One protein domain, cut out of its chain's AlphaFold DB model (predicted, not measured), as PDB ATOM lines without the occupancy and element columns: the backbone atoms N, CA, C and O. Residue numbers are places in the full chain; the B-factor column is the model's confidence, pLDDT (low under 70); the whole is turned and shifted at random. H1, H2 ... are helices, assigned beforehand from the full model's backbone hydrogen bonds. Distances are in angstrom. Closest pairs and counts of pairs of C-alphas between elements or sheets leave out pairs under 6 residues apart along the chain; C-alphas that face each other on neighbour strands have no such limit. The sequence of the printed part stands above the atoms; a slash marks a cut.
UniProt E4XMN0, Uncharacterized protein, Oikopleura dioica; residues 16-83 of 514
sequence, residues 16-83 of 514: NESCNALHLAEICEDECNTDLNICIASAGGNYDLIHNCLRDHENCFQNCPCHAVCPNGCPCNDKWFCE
ATOM      1  N   ASN A  16      16.415  12.926 -24.296       86.81
ATOM      2  CA  ASN A  16      17.134  14.103 -23.822       86.81
ATOM      3  C   ASN A  16      16.266  14.911 -22.849       86.81
ATOM      4  O   ASN A  16      15.450  15.729 -23.263       86.81
ATOM      5  N   GLU A  17      16.511  14.737 -21.551       84.06
ATOM      6  CA  GLU A  17      15.806  15.453 -20.476       84.06
ATOM      7  C   GLU A  17      16.051  16.977 -20.470       84.06
ATOM      8  O   GLU A  17      15.332  17.707 -19.797       84.06
ATOM      9  N   SER A  18      17.039  17.477 -21.223       79.88
ATOM     10  CA  SER A  18      17.376  18.911 -21.324       79.88
ATOM     11  C   SER A  18      16.894  19.560 -22.630       79.88
ATOM     12  O   SER A  18      17.368  20.627 -23.016       79.88
ATOM     13  N   CYS A  19      16.020  18.879 -23.362       81.19
ATOM     14  CA  CYS A  19      15.482  19.307 -24.647       81.19
ATOM     15  C   CYS A  19      14.512  20.503 -24.533       81.19
ATOM     16  O   CYS A  19      13.841  20.666 -23.518       81.19
ATOM     17  N   ASN A  20      14.386  21.318 -25.591       71.88
ATOM     18  CA  ASN A  20      13.535  22.522 -25.603       71.88
ATOM     19  C   ASN A  20      12.024  22.248 -25.789       71.88
ATOM     20  O   ASN A  20      11.239  23.189 -25.823       71.88
ATOM     21  N   ALA A  21      11.611  20.982 -25.917       81.00
ATOM     22  CA  ALA A  21      10.254  20.595 -26.312       81.00
ATOM     23  C   ALA A  21       9.688  19.421 -25.485       81.00
ATOM     24  O   ALA A  21       8.952  18.589 -26.013       81.00
ATOM     25  N   LEU A  22      10.022  19.334 -24.188       81.12
ATOM     26  CA  LEU A  22       9.624  18.210 -23.313       81.12
ATOM     27  C   LEU A  22       8.103  17.978 -23.265       81.12
ATOM     28  O   LEU A  22       7.654  16.840 -23.296       81.12
ATOM     29  N   HIS A  23       7.310  19.050 -23.254       77.62
ATOM     30  CA  HIS A  23       5.845  18.976 -23.312       77.62
ATOM     31  C   HIS A  23       5.334  18.365 -24.631       77.62
ATOM     32  O   HIS A  23       4.409  17.558 -24.626       77.62
ATOM     33  N   LEU A  24       5.951  18.714 -25.767       78.56
ATOM     34  CA  LEU A  24       5.574  18.144 -27.064       78.56
ATOM     35  C   LEU A  24       6.014  16.680 -27.181       78.56
ATOM     36  O   LEU A  24       5.371  15.908 -27.889       78.56
ATOM     37  N   ALA A  25       7.080  16.286 -26.475       87.69
ATOM     38  CA  ALA A  25       7.460  14.886 -26.345       87.69
ATOM     39  C   ALA A  25       6.352  14.079 -25.646       87.69
ATOM     40  O   ALA A  25       5.926  13.069 -26.192       87.69
ATOM     41  N   GLU A  26       5.822  14.569 -24.519       87.00
ATOM     42  CA  GLU A  26       4.736  13.908 -23.773       87.00
ATOM     43  C   GLU A  26       3.462  13.747 -24.621       87.00
ATOM     44  O   GLU A  26       2.930  12.644 -24.732       87.00
ATOM     45  N   ILE A  27       3.029  14.808 -25.317       82.38
ATOM     46  CA  ILE A  27       1.876  14.744 -26.235       82.38
ATOM     47  C   ILE A  27       2.105  13.707 -27.339       82.38
ATOM     48  O   ILE A  27       1.226  12.897 -27.632       82.38
ATOM     49  N   CYS A  28       3.287  13.719 -27.959       91.62
ATOM     50  CA  CYS A  28       3.625  12.776 -29.017       91.62
ATOM     51  C   CYS A  28       3.639  11.325 -28.513       91.62
ATOM     52  O   CYS A  28       3.107  10.437 -29.176       91.62
ATOM     53  N   GLU A  29       4.197  11.073 -27.328       92.69
ATOM     54  CA  GLU A  29       4.212   9.746 -26.709       92.69
ATOM     55  C   GLU A  29       2.794   9.226 -26.435       92.69
ATOM     56  O   GLU A  29       2.499   8.053 -26.693       92.69
ATOM     57  N   ASP A  30       1.892  10.096 -25.979       88.38
ATOM     58  CA  ASP A  30       0.485   9.768 -25.751       88.38
ATOM     59  C   ASP A  30      -0.282   9.489 -27.052       88.38
ATOM     60  O   ASP A  30      -1.067   8.530 -27.108       88.38
ATOM     61  N   GLU A  31      -0.022  10.249 -28.122       87.94
ATOM     62  CA  GLU A  31      -0.527   9.946 -29.470       87.94
ATOM     63  C   GLU A  31      -0.052   8.559 -29.919       87.94
ATOM     64  O   GLU A  31      -0.865   7.702 -30.275       87.94
ATOM     65  N   CYS A  32       1.251   8.290 -29.816       93.38
ATOM     66  CA  CYS A  32       1.832   7.004 -30.189       93.38
ATOM     67  C   CYS A  32       1.221   5.846 -29.374       93.38
ATOM     68  O   CYS A  32       0.900   4.790 -29.927       93.38
ATOM     69  N   ASN A  33       1.025   6.020 -28.063       91.81
ATOM     70  CA  ASN A  33       0.378   5.028 -27.197       91.81
ATOM     71  C   ASN A  33      -1.084   4.786 -27.593       91.81
ATOM     72  O   ASN A  33      -1.563   3.646 -27.579       91.81
ATOM     73  N   THR A  34      -1.800   5.849 -27.954       89.94
ATOM     74  CA  THR A  34      -3.179   5.767 -28.438       89.94
ATOM     75  C   THR A  34      -3.245   4.973 -29.741       89.94
ATOM     76  O   THR A  34      -4.023   4.018 -29.835       89.94
ATOM     77  N   ASP A  35      -2.366   5.275 -30.695       88.06
ATOM     78  CA  ASP A  35      -2.265   4.565 -31.972       88.06
ATOM     79  C   ASP A  35      -1.914   3.088 -31.783       88.06
ATOM     80  O   ASP A  35      -2.521   2.212 -32.411       88.06
ATOM     81  N   LEU A  36      -1.001   2.777 -30.858       93.62
ATOM     82  CA  LEU A  36      -0.672   1.399 -30.503       93.62
ATOM     83  C   LEU A  36      -1.901   0.646 -29.980       93.62
ATOM     84  O   LEU A  36      -2.169  -0.477 -30.415       93.62
ATOM     85  N   ASN A  37      -2.660   1.251 -29.066       88.88
ATOM     86  CA  ASN A  37      -3.847   0.627 -28.484       88.88
ATOM     87  C   ASN A  37      -4.933   0.375 -29.537       88.88
ATOM     88  O   ASN A  37      -5.523  -0.710 -29.567       88.88
ATOM     89  N   ILE A  38      -5.157   1.335 -30.438       90.69
ATOM     90  CA  ILE A  38      -6.076   1.187 -31.574       90.69
ATOM     91  C   ILE A  38      -5.599   0.054 -32.495       90.69
ATOM     92  O   ILE A  38      -6.385  -0.829 -32.858       90.69
ATOM     93  N   CYS A  39      -4.305   0.024 -32.821       94.62
ATOM     94  CA  CYS A  39      -3.705  -0.993 -33.679       94.62
ATOM     95  C   CYS A  39      -3.844  -2.399 -33.073       94.62
ATOM     96  O   CYS A  39      -4.371  -3.300 -33.730       94.62
ATOM     97  N   ILE A  40      -3.490  -2.589 -31.796       93.44
ATOM     98  CA  ILE A  40      -3.613  -3.880 -31.096       93.44
ATOM     99  C   ILE A  40      -5.074  -4.335 -31.012       93.44
ATOM    100  O   ILE A  40      -5.363  -5.511 -31.257       93.44
ATOM    101  N   ALA A  41      -6.006  -3.429 -30.700       91.25
ATOM    102  CA  ALA A  41      -7.428  -3.760 -30.642       91.25
ATOM    103  C   ALA A  41      -7.951  -4.221 -32.013       91.25
ATOM    104  O   ALA A  41      -8.678  -5.215 -32.102       91.25
ATOM    105  N   SER A  42      -7.531  -3.550 -33.091       90.56
ATOM    106  CA  SER A  42      -7.912  -3.901 -34.465       90.56
ATOM    107  C   SER A  42      -7.260  -5.193 -34.976       90.56
ATOM    108  O   SER A  42      -7.840  -5.885 -35.813       90.56
ATOM    109  N   ALA A  43      -6.100  -5.574 -34.433       92.25
ATOM    110  CA  ALA A  43      -5.396  -6.799 -34.802       92.25
ATOM    111  C   ALA A  43      -6.151  -8.078 -34.398       92.25
ATOM    112  O   ALA A  43      -5.837  -9.159 -34.904       92.25
ATOM    113  N   GLY A  44      -7.126  -7.991 -33.482       90.25
ATOM    114  CA  GLY A  44      -7.996  -9.114 -33.116       90.25
ATOM    115  C   GLY A  44      -7.244 -10.343 -32.586       90.25
ATOM    116  O   GLY A  44      -7.699 -11.471 -32.770       90.25
ATOM    117  N   GLY A  45      -6.071 -10.140 -31.975       88.31
ATOM    118  CA  GLY A  45      -5.203 -11.213 -31.481       88.31
ATOM    119  C   GLY A  45      -4.259 -11.831 -32.523       88.31
ATOM    120  O   GLY A  45      -3.571 -12.802 -32.208       88.31
ATOM    121  N   ASN A  46      -4.194 -11.299 -33.749       95.44
ATOM    122  CA  ASN A  46      -3.211 -11.727 -34.743       95.44
ATOM    123  C   ASN A  46      -1.800 -11.271 -34.337       95.44
ATOM    124  O   ASN A  46      -1.499 -10.078 -34.322       95.44
ATOM    125  N   TYR A  47      -0.935 -12.239 -34.038       91.06
ATOM    126  CA  TYR A  47       0.414 -11.996 -33.530       91.06
ATOM    127  C   TYR A  47       1.298 -11.186 -34.490       91.06
ATOM    128  O   TYR A  47       2.015 -10.294 -34.045       91.06
ATOM    129  N   ASP A  48       1.216 -11.444 -35.798       92.56
ATOM    130  CA  ASP A  48       2.045 -10.744 -36.788       92.56
ATOM    131  C   ASP A  48       1.642  -9.266 -36.904       92.56
ATOM    132  O   ASP A  48       2.492  -8.390 -37.045       92.56
ATOM    133  N   LEU A  49       0.342  -8.974 -36.785       90.25
ATOM    134  CA  LEU A  49      -0.159  -7.600 -36.771       90.25
ATOM    135  C   LEU A  49       0.229  -6.876 -35.481       90.25
ATOM    136  O   LEU A  49       0.701  -5.748 -35.549       90.25
ATOM    137  N   ILE A  50       0.116  -7.539 -34.328       88.81
ATOM    138  CA  ILE A  50       0.542  -6.975 -33.036       88.81
ATOM    139  C   ILE A  50       2.039  -6.642 -33.055       88.81
ATOM    140  O   ILE A  50       2.440  -5.586 -32.571       88.81
ATOM    141  N   HIS A  51       2.869  -7.501 -33.651       90.88
ATOM    142  CA  HIS A  51       4.300  -7.235 -33.783       90.88
ATOM    143  C   HIS A  51       4.586  -6.015 -34.675       90.88
ATOM    144  O   HIS A  51       5.514  -5.258 -34.393       90.88
ATOM    145  N   ASN A  52       3.806  -5.800 -35.738       93.62
ATOM    146  CA  ASN A  52       3.936  -4.588 -36.551       93.62
ATOM    147  C   ASN A  52       3.511  -3.344 -35.764       93.62
ATOM    148  O   ASN A  52       4.268  -2.380 -35.751       93.62
ATOM    149  N   CYS A  53       2.401  -3.405 -35.021       93.31
ATOM    150  CA  CYS A  53       1.957  -2.303 -34.162       93.31
ATOM    151  C   CYS A  53       3.050  -1.871 -33.170       93.31
ATOM    152  O   CYS A  53       3.312  -0.685 -33.019       93.31
ATOM    153  N   LEU A  54       3.722  -2.831 -32.521       93.31
ATOM    154  CA  LEU A  54       4.799  -2.543 -31.567       93.31
ATOM    155  C   LEU A  54       6.024  -1.909 -32.237       93.31
ATOM    156  O   LEU A  54       6.658  -1.034 -31.658       93.31
ATOM    157  N   ARG A  55       6.352  -2.323 -33.465       92.75
ATOM    158  CA  ARG A  55       7.460  -1.728 -34.222       92.75
ATOM    159  C   ARG A  55       7.132  -0.310 -34.688       92.75
ATOM    160  O   ARG A  55       7.999   0.559 -34.662       92.75
ATOM    161  N   ASP A  56       5.896  -0.085 -35.120       92.88
ATOM    162  CA  ASP A  56       5.436   1.228 -35.568       92.88
ATOM    163  C   ASP A  56       5.333   2.199 -34.382       92.88
ATOM    164  O   ASP A  56       5.712   3.359 -34.514       92.88
ATOM    165  N   HIS A  57       4.942   1.704 -33.205       94.00
ATOM    166  CA  HIS A  57       4.989   2.437 -31.936       94.00
ATOM    167  C   HIS A  57       6.411   2.846 -31.545       94.00
ATOM    168  O   HIS A  57       6.639   4.018 -31.264       94.00
ATOM    169  N   GLU A  58       7.384   1.933 -31.608       92.00
ATOM    170  CA  GLU A  58       8.786   2.269 -31.324       92.00
ATOM    171  C   GLU A  58       9.319   3.333 -32.296       92.00
ATOM    172  O   GLU A  58       9.991   4.280 -31.884       92.00
ATOM    173  N   ASN A  59       8.979   3.223 -33.583       91.12
ATOM    174  CA  ASN A  59       9.349   4.229 -34.575       91.12
ATOM    175  C   ASN A  59       8.644   5.573 -34.321       91.12
ATOM    176  O   ASN A  59       9.251   6.623 -34.503       91.12
ATOM    177  N   CYS A  60       7.384   5.557 -33.885       91.81
ATOM    178  CA  CYS A  60       6.641   6.756 -33.502       91.81
ATOM    179  C   CYS A  60       7.337   7.477 -32.336       91.81
ATOM    180  O   CYS A  60       7.699   8.642 -32.478       91.81
ATOM    181  N   PHE A  61       7.663   6.745 -31.262       92.56
ATOM    182  CA  PHE A  61       8.389   7.262 -30.098       92.56
ATOM    183  C   PHE A  61       9.743   7.868 -30.476       92.56
ATOM    184  O   PHE A  61      10.064   8.979 -30.071       92.56
ATOM    185  N   GLN A  62      10.534   7.181 -31.307       90.62
ATOM    186  CA  GLN A  62      11.843   7.698 -31.719       90.62
ATOM    187  C   GLN A  62      11.758   9.006 -32.522       90.62
ATOM    188  O   GLN A  62      12.719   9.778 -32.493       90.62
ATOM    189  N   ASN A  63      10.637   9.245 -33.211       91.06
ATOM    190  CA  ASN A  63      10.358  10.452 -33.994       91.06
ATOM    191  C   ASN A  63       9.675  11.569 -33.190       91.06
ATOM    192  O   ASN A  63       9.435  12.645 -33.745       91.06
ATOM    193  N   CYS A  64       9.367  11.339 -31.914       92.06
ATOM    194  CA  CYS A  64       8.894  12.394 -31.034       92.06
ATOM    195  C   CYS A  64      10.019  13.402 -30.733       92.06
ATOM    196  O   CYS A  64      11.206  13.042 -30.731       92.06
ATOM    197  N   PRO A  65       9.682  14.675 -30.459       91.25
ATOM    198  CA  PRO A  65      10.651  15.641 -29.956       91.25
ATOM    199  C   PRO A  65      11.388  15.094 -28.729       91.25
ATOM    200  O   PRO A  65      10.820  14.348 -27.939       91.25
ATOM    201  N   CYS A  66      12.662  15.446 -28.573       91.25
ATOM    202  CA  CYS A  66      13.539  15.017 -27.476       91.25
ATOM    203  C   CYS A  66      13.985  13.539 -27.497       91.25
ATOM    204  O   CYS A  66      14.813  13.148 -26.668       91.25
ATOM    205  N   HIS A  67      13.521  12.731 -28.456       92.81
ATOM    206  CA  HIS A  67      13.948  11.337 -28.644       92.81
ATOM    207  C   HIS A  67      15.086  11.193 -29.660       92.81
ATOM    208  O   HIS A  67      15.676  12.167 -30.120       92.81
ATOM    209  N   ALA A  68      15.442   9.950 -29.986       90.56
ATOM    210  CA  ALA A  68      16.613   9.600 -30.789       90.56
ATOM    211  C   ALA A  68      16.722  10.336 -32.139       90.56
ATOM    212  O   ALA A  68      17.836  10.680 -32.538       90.56
ATOM    213  N   VAL A  69      15.607  10.578 -32.842       90.19
ATOM    214  CA  VAL A  69      15.617  11.271 -34.146       90.19
ATOM    215  C   VAL A  69      15.660  12.790 -33.976       90.19
ATOM    216  O   VAL A  69      16.287  13.477 -34.782       90.19
ATOM    217  N   CYS A  70      15.078  13.310 -32.896       88.62
ATOM    218  CA  CYS A  70      14.991  14.741 -32.611       88.62
ATOM    219  C   CYS A  70      15.519  15.085 -31.213       88.62
ATOM    220  O   CYS A  70      14.781  15.610 -30.379       88.62
ATOM    221  N   PRO A  71      16.812  14.843 -30.934       88.81
ATOM    222  CA  PRO A  71      17.347  14.908 -29.578       88.81
ATOM    223  C   PRO A  71      17.294  16.310 -28.971       88.81
ATOM    224  O   PRO A  71      17.314  16.437 -27.754       88.81
ATOM    225  N   ASN A  72      17.227  17.364 -29.785       84.56
ATOM    226  CA  ASN A  72      17.195  18.747 -29.308       84.56
ATOM    227  C   ASN A  72      15.782  19.336 -29.230       84.56
ATOM    228  O   ASN A  72      15.661  20.478 -28.807       84.56
ATOM    229  N   GLY A  73      14.752  18.568 -29.596       81.38
ATOM    230  CA  GLY A  73      13.364  19.029 -29.629       81.38
ATOM    231  C   GLY A  73      12.999  19.597 -30.986       81.38
ATOM    232  O   GLY A  73      13.347  18.975 -31.989       81.38
ATOM    233  N   CYS A  74      12.287  20.722 -31.029       74.56
ATOM    234  CA  CYS A  74      11.758  21.267 -32.279       74.56
ATOM    235  C   CYS A  74      12.590  22.469 -32.796       74.56
ATOM    236  O   CYS A  74      13.279  23.122 -32.006       74.56
ATOM    237  N   PRO A  75      12.549  22.772 -34.113       73.25
ATOM    238  CA  PRO A  75      11.788  22.069 -35.153       73.25
ATOM    239  C   PRO A  75      12.286  20.630 -35.376       73.25
ATOM    240  O   PRO A  75      13.486  20.373 -35.458       73.25
ATOM    241  N   CYS A  76      11.345  19.687 -35.420       77.94
ATOM    242  CA  CYS A  76      11.574  18.251 -35.540       77.94
ATOM    243  C   CYS A  76      10.657  17.689 -36.625       77.94
ATOM    244  O   CYS A  76       9.446  17.545 -36.435       77.94
ATOM    245  N   ASN A  77      11.263  17.345 -37.763       75.19
ATOM    246  CA  ASN A  77      10.553  16.992 -38.993       75.19
ATOM    247  C   ASN A  77       9.566  18.104 -39.421       75.19
ATOM    248  O   ASN A  77       9.538  19.189 -38.845       75.19
ATOM    249  N   ASP A  78       8.734  17.830 -40.423       75.44
ATOM    250  CA  ASP A  78       7.715  18.779 -40.900       75.44
ATOM    251  C   ASP A  78       6.423  18.746 -40.050       75.44
ATOM    252  O   ASP A  78       5.424  19.360 -40.416       75.44
ATOM    253  N   LYS A  79       6.409  17.984 -38.941       74.69
ATOM    254  CA  LYS A  79       5.234  17.804 -38.059       74.69
ATOM    255  C   LYS A  79       5.330  18.630 -36.775       74.69
ATOM    256  O   LYS A  79       4.304  19.110 -36.303       74.69
ATOM    257  N   TRP A  80       6.521  18.780 -36.194       76.00
ATOM    258  CA  TRP A  80       6.681  19.385 -34.871       76.00
ATOM    259  C   TRP A  80       7.494  20.671 -34.959       76.00
ATOM    260  O   TRP A  80       8.719  20.637 -35.083       76.00
ATOM    261  N   PHE A  81       6.816  21.807 -34.849       74.69
ATOM    262  CA  PHE A  81       7.437  23.125 -34.768       74.69
ATOM    263  C   PHE A  81       7.349  23.625 -33.324       74.69
ATOM    264  O   PHE A  81       6.329  23.438 -32.667       74.69
ATOM    265  N   CYS A  82       8.427  24.228 -32.818       63.47
ATOM    266  CA  CYS A  82       8.319  25.040 -31.611       63.47
ATOM    267  C   CYS A  82       7.580  26.316 -32.018       63.47
ATOM    268  O   CYS A  82       8.078  27.043 -32.878       63.47
ATOM    269  N   GLU A  83       6.447  26.612 -31.387       55.50
ATOM    270  CA  GLU A  83       6.112  28.019 -31.166       55.50
ATOM    271  C   GLU A  83       7.287  28.644 -30.397       55.50
ATOM    272  O   GLU A  83       7.885  27.975 -29.550       55.50
TER     273      GLU A  83
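Overview. This is residues 16 to 83 of the 514 residues of an uncharacterized protein of Oikopleura dioica (UniProt E4XMN0). A long helical hairpin, H1 and H2 side by side, carries at one end a small head made of loops. The head holds residues 63 to 83, with residues 16 to 21 before H1 at the same end, while the tight turn between the helices closes the far end. The printed part has 68 residues with two named helices, H1 then H2, and no named strand; it is all helix by class, with 37 residues in the helices. It is only just loose, close to compact, with a radius of gyration of the C-alphas of 13.3 A, and elongated, spanning 39 by 21 by 17 A.

Along the chain. H1, the longest helix, takes residues 22 to 42 and measures 30.3 A from C-alpha 22 at (9.624, 18.210, -23.313) to C-alpha 42 at (-7.912, -3.901, -34.465). H2 takes residues 47 to 62 and measures 22.8 A, ending with C-alpha 62 at (11.843, 7.698, -31.719).

Arrangement. H1 and H2 form a helical hairpin, two helices that follow each other in the chain and run opposite ways. They touch, with 17 pairs of C-alphas within 8 A. The closest C-alphas of the two are those of Ile 40 and Ile 50, 5.5 A apart. Their lines stand at a shallow tilt of 9 degrees, and their centres are 11.3 A apart. In H1 and H2 every O i to N i+4 pair is within hydrogen-bond range.

Size, cuts and confidence. The two C-alphas farthest apart in the domain are those of Asn 46 and Glu 83, at 41.0 A. The link from H1 to H2, 4 residues, is tight. Residues 63 to 83 form a long stretch with no named element. The printed part has no cut. Its mean pLDDT is 86.6, and residues 82 to 83 are under 70.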